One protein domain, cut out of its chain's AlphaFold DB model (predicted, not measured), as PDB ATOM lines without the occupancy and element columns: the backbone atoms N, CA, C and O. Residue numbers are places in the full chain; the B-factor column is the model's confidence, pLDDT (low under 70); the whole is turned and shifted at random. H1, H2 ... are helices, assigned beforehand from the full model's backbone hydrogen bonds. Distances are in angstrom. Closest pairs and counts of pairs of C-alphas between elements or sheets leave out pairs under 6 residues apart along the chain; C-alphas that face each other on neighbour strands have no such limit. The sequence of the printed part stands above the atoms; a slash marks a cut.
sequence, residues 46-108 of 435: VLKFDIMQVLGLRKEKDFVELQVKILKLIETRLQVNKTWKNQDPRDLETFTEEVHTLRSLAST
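This is residues 46 to 108 of the 435 residues of an uncharacterized protein of Jaapia argillacea MUCL 33604 (UniProt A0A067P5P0). A short helix, H1, leads into a long helical hairpin, H2 and H3 side by side, and stands crosswise near the hairpin's open end. The printed part has 63 residues with three named helices, H1, H2 and H3 in that order, and no named strand; the class is all helix. It is only just loose, close to compact, with a radius of gyration of the C-alphas of 13.1 A, and only just elongated, spanning 35 by 23 by 16 A.

H1, residues 46 to 54, is close to but not clearly touching H2, residues 60 to 77; their closest C-alphas, of Met 52 and Phe 63, are 6.5 A apart. Their lines are about perpendicular, at 84 degrees. H2 and H3, residues 89 to 107, form a helical hairpin: they touch, at a shallow tilt of 15 degrees, opposite ways. Their closest C-alphas, of Arg 77 and Asp 91, are 5.9 A apart. H1 and H3 are apart. In H1, H2 and H3 every O i to N i+4 pair is within hydrogen-bond range.

H1 begins at C-alpha 46 (38.127, 89.375, 36.463) and is 12.5 A long. H2 measures 25.6 A and H3 26.8 A, ending at C-alpha 107 (55.396, 79.112, 31.682).

The C-alphas farthest apart, of Arg 58 and Asn 86, are 36.1 A apart. The printed part has no cut. The link from H1 to H2 is tight; that from H2 to H3 is long, with 11 residues. Mean pLDDT of the printed part is 75.3; residues 46 to 51 and 80 to 86 are among those under 70.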
ATOM      1  N   VAL A  46      37.624  88.772  37.701       35.62
ATOM      2  CA  VAL A  46      38.127  89.375  36.463       35.62
ATOM      3  C   VAL A  46      39.648  89.531  36.543       35.62
ATOM      4  O   VAL A  46      40.355  88.925  35.746       35.62
ATOM      5  N   LEU A  47      40.159  90.169  37.605       59.81
ATOM      6  CA  LEU A  47      41.602  90.305  37.841       59.81
ATOM      7  C   LEU A  47      42.319  88.948  37.916       59.81
ATOM      8  O   LEU A  47      43.423  88.795  37.408       59.81
ATOM      9  N   LYS A  48      41.702  87.946  38.553       67.75
ATOM     10  CA  LYS A  48      42.283  86.606  38.688       67.75
ATOM     11  C   LYS A  48      42.443  85.920  37.333       67.75
ATOM     12  O   LYS A  48      43.474  85.299  37.090       67.75
ATOM     13  N   PHE A  49      41.424  86.002  36.480       62.50
ATOM     14  CA  PHE A  49      41.456  85.397  35.152       62.50
ATOM     15  C   PHE A  49      42.507  86.067  34.262       62.50
ATOM     16  O   PHE A  49      43.282  85.365  33.616       62.50
ATOM     17  N   ASP A  50      42.599  87.395  34.314       53.97
ATOM     18  CA  ASP A  50      43.572  88.164  33.536       53.97
ATOM     19  C   ASP A  50      45.012  87.862  33.980       53.97
ATOM     20  O   ASP A  50      45.870  87.567  33.150       53.97
ATOM     21  N   ILE A  51      45.271  87.799  35.294       54.50
ATOM     22  CA  ILE A  51      46.590  87.414  35.828       54.50
ATOM     23  C   ILE A  51      46.944  85.972  35.431       54.50
ATOM     24  O   ILE A  51      48.086  85.687  35.075       54.50
ATOM     25  N   MET A  52      45.978  85.049  35.460       70.69
ATOM     26  CA  MET A  52      46.206  83.674  35.009       70.69
ATOM     27  C   MET A  52      46.566  83.608  33.520       70.69
ATOM     28  O   MET A  52      47.463  82.847  33.162       70.69
ATOM     29  N   GLN A  53      45.926  84.415  32.667       67.00
ATOM     30  CA  GLN A  53      46.268  84.475  31.244       67.00
ATOM     31  C   GLN A  53      47.666  85.051  31.003       67.00
ATOM     32  O   GLN A  53      48.439  84.444  30.266       67.00
ATOM     33  N   VAL A  54      48.018  86.156  31.669       56.00
ATOM     34  CA  VAL A  54      49.339  86.808  31.544       56.00
ATOM     35  C   VAL A  54      50.478  85.889  31.995       56.00
ATOM     36  O   VAL A  54      51.578  85.914  31.446       56.00
ATOM     37  N   LEU A  55      50.219  85.046  32.993       60.69
ATOM     38  CA  LEU A  55      51.192  84.076  33.494       60.69
ATOM     39  C   LEU A  55      51.181  82.748  32.716       60.69
ATOM     40  O   LEU A  55      51.899  81.827  33.092       60.69
ATOM     41  N   GLY A  56      50.360  82.618  31.666       77.94
ATOM     42  CA  GLY A  56      50.233  81.384  30.883       77.94
ATOM     43  C   GLY A  56      49.614  80.210  31.656       77.94
ATOM     44  O   GLY A  56      49.670  79.060  31.214       77.94
ATOM     45  N   LEU A  57      49.000  80.477  32.809       80.00
ATOM     46  CA  LEU A  57      48.479  79.469  33.724       80.00
ATOM     47  C   LEU A  57      47.079  79.034  33.295       80.00
ATOM     48  O   LEU A  57      46.089  79.740  33.482       80.00
ATOM     49  N   ARG A  58      46.977  77.824  32.744       80.69
ATOM     50  CA  ARG A  58      45.702  77.291  32.232       80.69
ATOM     51  C   ARG A  58      44.806  76.694  33.314       80.69
ATOM     52  O   ARG A  58      43.612  76.523  33.080       80.69
ATOM     53  N   LYS A  59      45.360  76.340  34.478       87.62
ATOM     54  CA  LYS A  59      44.616  75.724  35.584       87.62
ATOM     55  C   LYS A  59      44.704  76.593  36.827       87.62
ATOM     56  O   LYS A  59      45.770  77.046  37.226       87.62
ATOM     57  N   GLU A  60      43.567  76.755  37.493       83.44
ATOM     58  CA  GLU A  60      43.460  77.527  38.736       83.44
ATOM     59  C   GLU A  60      44.361  76.969  39.848       83.44
ATOM     60  O   GLU A  60      44.891  77.731  40.655       83.44
ATOM     61  N   LYS A  61      44.592  75.649  39.856       87.19
ATOM     62  CA  LYS A  61      45.505  74.986  40.795       87.19
ATOM     63  C   LYS A  61      46.944  75.501  40.665       87.19
ATOM     64  O   LYS A  61      47.575  75.743  41.688       87.19
ATOM     65  N   ASP A  62      47.419  75.720  39.441       83.50
ATOM     66  CA  ASP A  62      48.794  76.153  39.167       83.50
ATOM     67  C   ASP A  62      48.996  77.612  39.615       83.50
ATOM     68  O   ASP A  62      50.030  77.966  40.177       83.50
ATOM     69  N   PHE A  63      47.957  78.443  39.474       80.81
ATOM     70  CA  PHE A  63      47.932  79.809  40.005       80.81
ATOM     71  C   PHE A  63      47.953  79.856  41.530       80.81
ATOM     72  O   PHE A  63      48.725  80.615  42.112       80.81
ATOM     73  N   VAL A  64      47.150  79.019  42.189       82.81
ATOM     74  CA  VAL A  64      47.172  78.919  43.655       82.81
ATOM     75  C   VAL A  64      48.535  78.414  44.141       82.81
ATOM     76  O   VAL A  64      49.063  78.936  45.119       82.81
ATOM     77  N   GLU A  65      49.142  77.448  43.449       86.44
ATOM     78  CA  GLU A  65      50.475  76.944  43.788       86.44
ATOM     79  C   GLU A  65      51.559  78.021  43.623       86.44
ATOM     80  O   GLU A  65      52.391  78.197  44.517       86.44
ATOM     81  N   LEU A  66      51.520  78.793  42.531       78.81
ATOM     82  CA  LEU A  66      52.425  79.919  42.308       78.81
ATOM     83  C   LEU A  66      52.247  81.003  43.377       78.81
ATOM     84  O   LEU A  66      53.231  81.478  43.940       78.81
ATOM     85  N   GLN A  67      51.003  81.348  43.717       80.75
ATOM     86  CA  GLN A  67      50.703  82.333  44.754       80.75
ATOM     87  C   GLN A  67      51.266  81.900  46.116       80.75
ATOM     88  O   GLN A  67      51.865  82.710  46.821       80.75
ATOM     89  N   VAL A  68      51.138  80.618  46.474       85.62
ATOM     90  CA  VAL A  68      51.723  80.070  47.708       85.62
ATOM     91  C   VAL A  68      53.254  80.131  47.679       85.62
ATOM     92  O   VAL A  68      53.858  80.476  48.694       85.62
ATOM     93  N   LYS A  69      53.896  79.830  46.541       85.69
ATOM     94  CA  LYS A  69      55.361  79.910  46.400       85.69
ATOM     95  C   LYS A  69      55.872  81.350  46.511       85.69
ATOM     96  O   LYS A  69      56.834  81.581  47.238       85.69
ATOM     97  N   ILE A  70      55.194  82.313  45.885       76.50
ATOM     98  CA  ILE A  70      55.534  83.742  45.983       76.50
ATOM     99  C   ILE A  70      55.354  84.248  47.417       76.50
ATOM    100  O   ILE A  70      56.227  84.933  47.937       76.50
ATOM    101  N   LEU A  71      54.264  83.879  48.096       76.94
ATOM    102  CA  LEU A  71      54.050  84.287  49.488       76.94
ATOM    103  C   LEU A  71      55.125  83.726  50.430       76.94
ATOM    104  O   LEU A  71      55.596  84.451  51.301       76.94
ATOM    105  N   LYS A  72      55.562  82.476  50.225       86.69
ATOM    106  CA  LYS A  72      56.690  81.900  50.975       86.69
ATOM    107  C   LYS A  72      58.009  82.616  50.682       86.69
ATOM    108  O   LYS A  72      58.789  82.835  51.603       86.69
ATOM    109  N   LEU A  73      58.255  82.998  49.428       78.69
ATOM    110  CA  LEU A  73      59.422  83.801  49.051       78.69
ATOM    111  C   LEU A  73      59.412  85.168  49.737       78.69
ATOM    112  O   LEU A  73      60.424  85.556  50.311       78.69
ATOM    113  N   ILE A  74      58.265  85.852  49.754       74.06
ATOM    114  CA  ILE A  74      58.095  87.131  50.459       74.06
ATOM    115  C   ILE A  74      58.404  86.958  51.949       74.06
ATOM    116  O   ILE A  74      59.156  87.745  52.505       74.06
ATOM    117  N   GLU A  75      57.875  85.914  52.590       82.00
ATOM    118  CA  GLU A  75      58.107  85.653  54.017       82.00
ATOM    119  C   GLU A  75      59.573  85.309  54.337       82.00
ATOM    120  O   GLU A  75      60.064  85.654  55.409       82.00
ATOM    121  N   THR A  76      60.280  84.659  53.408       84.00
ATOM    122  CA  THR A  76      61.671  84.218  53.607       84.00
ATOM    123  C   THR A  76      62.686  85.317  53.290       84.00
ATOM    124  O   THR A  76      63.716  85.407  53.954       84.00
ATOM    125  N   ARG A  77      62.421  86.133  52.262       81.00
ATOM    126  CA  ARG A  77      63.373  87.118  51.723       81.00
ATOM    127  C   ARG A  77      63.098  88.541  52.181       81.00
ATOM    128  O   ARG A  77      64.027  89.331  52.270       81.00
ATOM    129  N   LEU A  78      61.844  88.888  52.471       82.81
ATOM    130  CA  LEU A  78      61.468  90.264  52.778       82.81
ATOM    131  C   LEU A  78      61.118  90.415  54.254       82.81
ATOM    132  O   LEU A  78      60.294  89.697  54.819       82.81
ATOM    133  N   GLN A  79      61.712  91.421  54.893       83.75
ATOM    134  CA  GLN A  79      61.363  91.750  56.269       83.75
ATOM    135  C   GLN A  79      60.009  92.469  56.287       83.75
ATOM    136  O   GLN A  79      59.904  93.598  55.814       83.75
ATOM    137  N   VAL A  80      58.986  91.837  56.871       69.69
ATOM    138  CA  VAL A  80      57.576  92.295  56.869       69.69
ATOM    139  C   VAL A  80      57.382  93.727  57.404       69.69
ATOM    140  O   VAL A  80      56.425  94.402  57.037       69.69
ATOM    141  N   ASN A  81      58.309  94.227  58.228       69.88
ATOM    142  CA  ASN A  81      58.239  95.561  58.841       69.88
ATOM    143  C   ASN A  81      59.076  96.632  58.121       69.88
ATOM    144  O   ASN A  81      59.219  97.742  58.636       69.88
ATOM    145  N   LYS A  82      59.656  96.318  56.959       66.38
ATOM    146  CA  LYS A  82      60.453  97.261  56.172       66.38
ATOM    147  C   LYS A  82      59.772  97.559  54.844       66.38
ATOM    148  O   LYS A  82      59.272  96.669  54.161       66.38
ATOM    149  N   THR A  83      59.766  98.835  54.472       64.94
ATOM    150  CA  THR A  83      59.349  99.273  53.138       64.94
ATOM    151  C   THR A  83      60.331  98.744  52.092       64.94
ATOM    152  O   THR A  83      61.491  98.492  52.412       64.94
ATOM    153  N   TRP A  84      59.894  98.607  50.838       46.78
ATOM    154  CA  TRP A  84      60.738  98.140  49.728       46.78
ATOM    155  C   TRP A  84      62.059  98.920  49.610       46.78
ATOM    156  O   TRP A  84      63.103  98.315  49.424       46.78
ATOM    157  N   LYS A  85      62.037 100.239  49.853       55.06
ATOM    158  CA  LYS A  85      63.231 101.112  49.852       55.06
ATOM    159  C   LYS A  85      64.239 100.817  50.973       55.06
ATOM    160  O   LYS A  85      65.379 101.253  50.890       55.06
ATOM    161  N   ASN A  86      63.811 100.110  52.017       68.69
ATOM    162  CA  ASN A  86      64.608  99.813  53.207       68.69
ATOM    163  C   ASN A  86      64.998  98.326  53.307       68.69
ATOM    164  O   ASN A  86      65.596  97.929  54.311       68.69
ATOM    165  N   GLN A  87      64.621  97.495  52.328       79.75
ATOM    166  CA  GLN A  87      65.107  96.115  52.226       79.75
ATOM    167  C   GLN A  87      66.580  96.119  51.793       79.75
ATOM    168  O   GLN A  87      67.043  97.086  51.187       79.75
ATOM    169  N   ASP A  88      67.323  95.056  52.107       87.00
ATOM    170  CA  ASP A  88      68.672  94.902  51.553       87.00
ATOM    171  C   ASP A  88      68.549  94.750  50.023       87.00
ATOM    172  O   ASP A  88      67.799  93.880  49.566       87.00
ATOM    173  N   PRO A  89      69.244  95.573  49.215       81.44
ATOM    174  CA  PRO A  89      69.209  95.463  47.759       81.44
ATOM    175  C   PRO A  89      69.536  94.055  47.247       81.44
ATOM    176  O   PRO A  89      68.956  93.624  46.255       81.44
ATOM    177  N   ARG A  90      70.399  93.306  47.952       84.69
ATOM    178  CA  ARG A  90      70.753  91.928  47.578       84.69
ATOM    179  C   ARG A  90      69.606  90.944  47.793       84.69
ATOM    180  O   ARG A  90      69.423  90.032  46.988       84.69
ATOM    181  N   ASP A  91      68.810  91.140  48.842       82.00
ATOM    182  CA  ASP A  91      67.624  90.316  49.098       82.00
ATOM    183  C   ASP A  91      66.520  90.603  48.067       82.00
ATOM    184  O   ASP A  91      65.823  89.683  47.637       82.00
ATOM    185  N   LEU A  92      66.393  91.859  47.619       69.31
ATOM    186  CA  LEU A  92      65.472  92.257  46.547       69.31
ATOM    187  C   LEU A  92      65.871  91.686  45.186       69.31
ATOM    188  O   LEU A  92      65.011  91.190  44.455       69.31
ATOM    189  N   GLU A  93      67.159  91.742  44.849       81.81
ATOM    190  CA  GLU A  93      67.701  91.173  43.614       81.81
ATOM    191  C   GLU A  93      67.477  89.655  43.588       81.81
ATOM    192  O   GLU A  93      66.839  89.140  42.671       81.81
ATOM    193  N   THR A  94      67.838  88.964  44.676       85.69
ATOM    194  CA  THR A  94      67.617  87.516  44.830       85.69
ATOM    195  C   THR A  94      66.130  87.153  44.739       85.69
ATOM    196  O   THR A  94      65.758  86.212  44.039       85.69
ATOM    197  N   PHE A  95      65.246  87.906  45.407       84.12
ATOM    198  CA  PHE A  95      63.798  87.693  45.322       84.12
ATOM    199  C   PHE A  95      63.284  87.851  43.883       84.12
ATOM    200  O   PHE A  95      62.461  87.057  43.428       84.12
ATOM    201  N   THR A  96      63.782  88.851  43.157       75.19
ATOM    202  CA  THR A  96      63.385  89.124  41.770       75.19
ATOM    203  C   THR A  96      63.812  87.988  40.841       75.19
ATOM    204  O   THR A  96      63.000  87.510  40.044       75.19
ATOM    205  N   GLU A  97      65.040  87.487  40.987       86.19
ATOM    206  CA  GLU A  97      65.541  86.330  40.239       86.19
ATOM    207  C   GLU A  97      64.753  85.046  40.551       86.19
ATOM    208  O   GLU A  97      64.376  84.298  39.640       86.19
ATOM    209  N   GLU A  98      64.434  84.799  41.825       86.12
ATOM    210  CA  GLU A  98      63.658  83.630  42.258       86.12
ATOM    211  C   GLU A  98      62.213  83.684  41.724       86.12
ATOM    212  O   GLU A  98      61.690  82.679  41.230       86.12
ATOM    213  N   VAL A  99      61.574  84.860  41.729       76.50
ATOM    214  CA  VAL A  99      60.241  85.065  41.132       76.50
ATOM    215  C   VAL A  99      60.278  84.888  39.615       76.50
ATOM    216  O   VAL A  99      59.396  84.230  39.054       76.50
ATOM    217  N   HIS A 100      61.305  85.409  38.939       77.31
ATOM    218  CA  HIS A 100      61.484  85.224  37.498       77.31
ATOM    219  C   HIS A 100      61.680  83.743  37.133       77.31
ATOM    220  O   HIS A 100      61.107  83.242  36.158       77.31
ATOM    221  N   THR A 101      62.423  83.005  37.959       86.75
ATOM    222  CA  THR A 101      62.630  81.559  37.804       86.75
ATOM    223  C   THR A 101      61.325  80.789  37.992       86.75
ATOM    224  O   THR A 101      60.987  79.938  37.167       86.75
ATOM    225  N   LEU A 102      60.529  81.121  39.016       78.69
ATOM    226  CA  LEU A 102      59.211  80.515  39.223       78.69
ATOM    227  C   LEU A 102      58.248  80.797  38.065       78.69
ATOM    228  O   LEU A 102      57.518  79.896  37.652       78.69
ATOM    229  N   ARG A 103      58.267  82.019  37.518       76.88
ATOM    230  CA  ARG A 103      57.477  82.385  36.334       76.88
ATOM    231  C   ARG A 103      57.892  81.561  35.119       76.88
ATOM    232  O   ARG A 103      57.025  81.041  34.422       76.88
ATOM    233  N   SER A 104      59.194  81.406  34.896       82.12
ATOM    234  CA  SER A 104      59.732  80.621  33.783       82.12
ATOM    235  C   SER A 104      59.321  79.152  33.898       82.12
ATOM    236  O   SER A 104      58.760  78.603  32.957       82.12
ATOM    237  N   LEU A 105      59.466  78.545  35.083       80.31
ATOM    238  CA  LEU A 105      59.051  77.159  35.340       80.31
ATOM    239  C   LEU A 105      57.541  76.939  35.184       80.31
ATOM    240  O   LEU A 105      57.118  75.862  34.773       80.31
ATOM    241  N   ALA A 106      56.733  77.945  35.519       73.12
ATOM    242  CA  ALA A 106      55.288  77.903  35.335       73.12
ATOM    243  C   ALA A 106      54.865  78.082  33.867       73.12
ATOM    244  O   ALA A 106      53.795  77.616  33.478       73.12
ATOM    245  N   SER A 107      55.702  78.752  33.067       66.00
ATOM    246  CA  SER A 107      55.396  79.112  31.682       66.00
ATOM    247  C   SER A 107      55.854  78.070  30.674       66.00
ATOM    248  O   SER A 107      55.277  78.048  29.595       66.00
ATOM    249  N   THR A 108      56.844  77.219  30.984       62.72
ATOM    250  CA  THR A 108      57.393  76.240  30.030       62.72
ATOM    251  C   THR A 108      56.341  75.197  29.633       62.72
ATOM    252  O   THR A 108      56.059  74.275  30.407       62.72
TER     253      THR A 108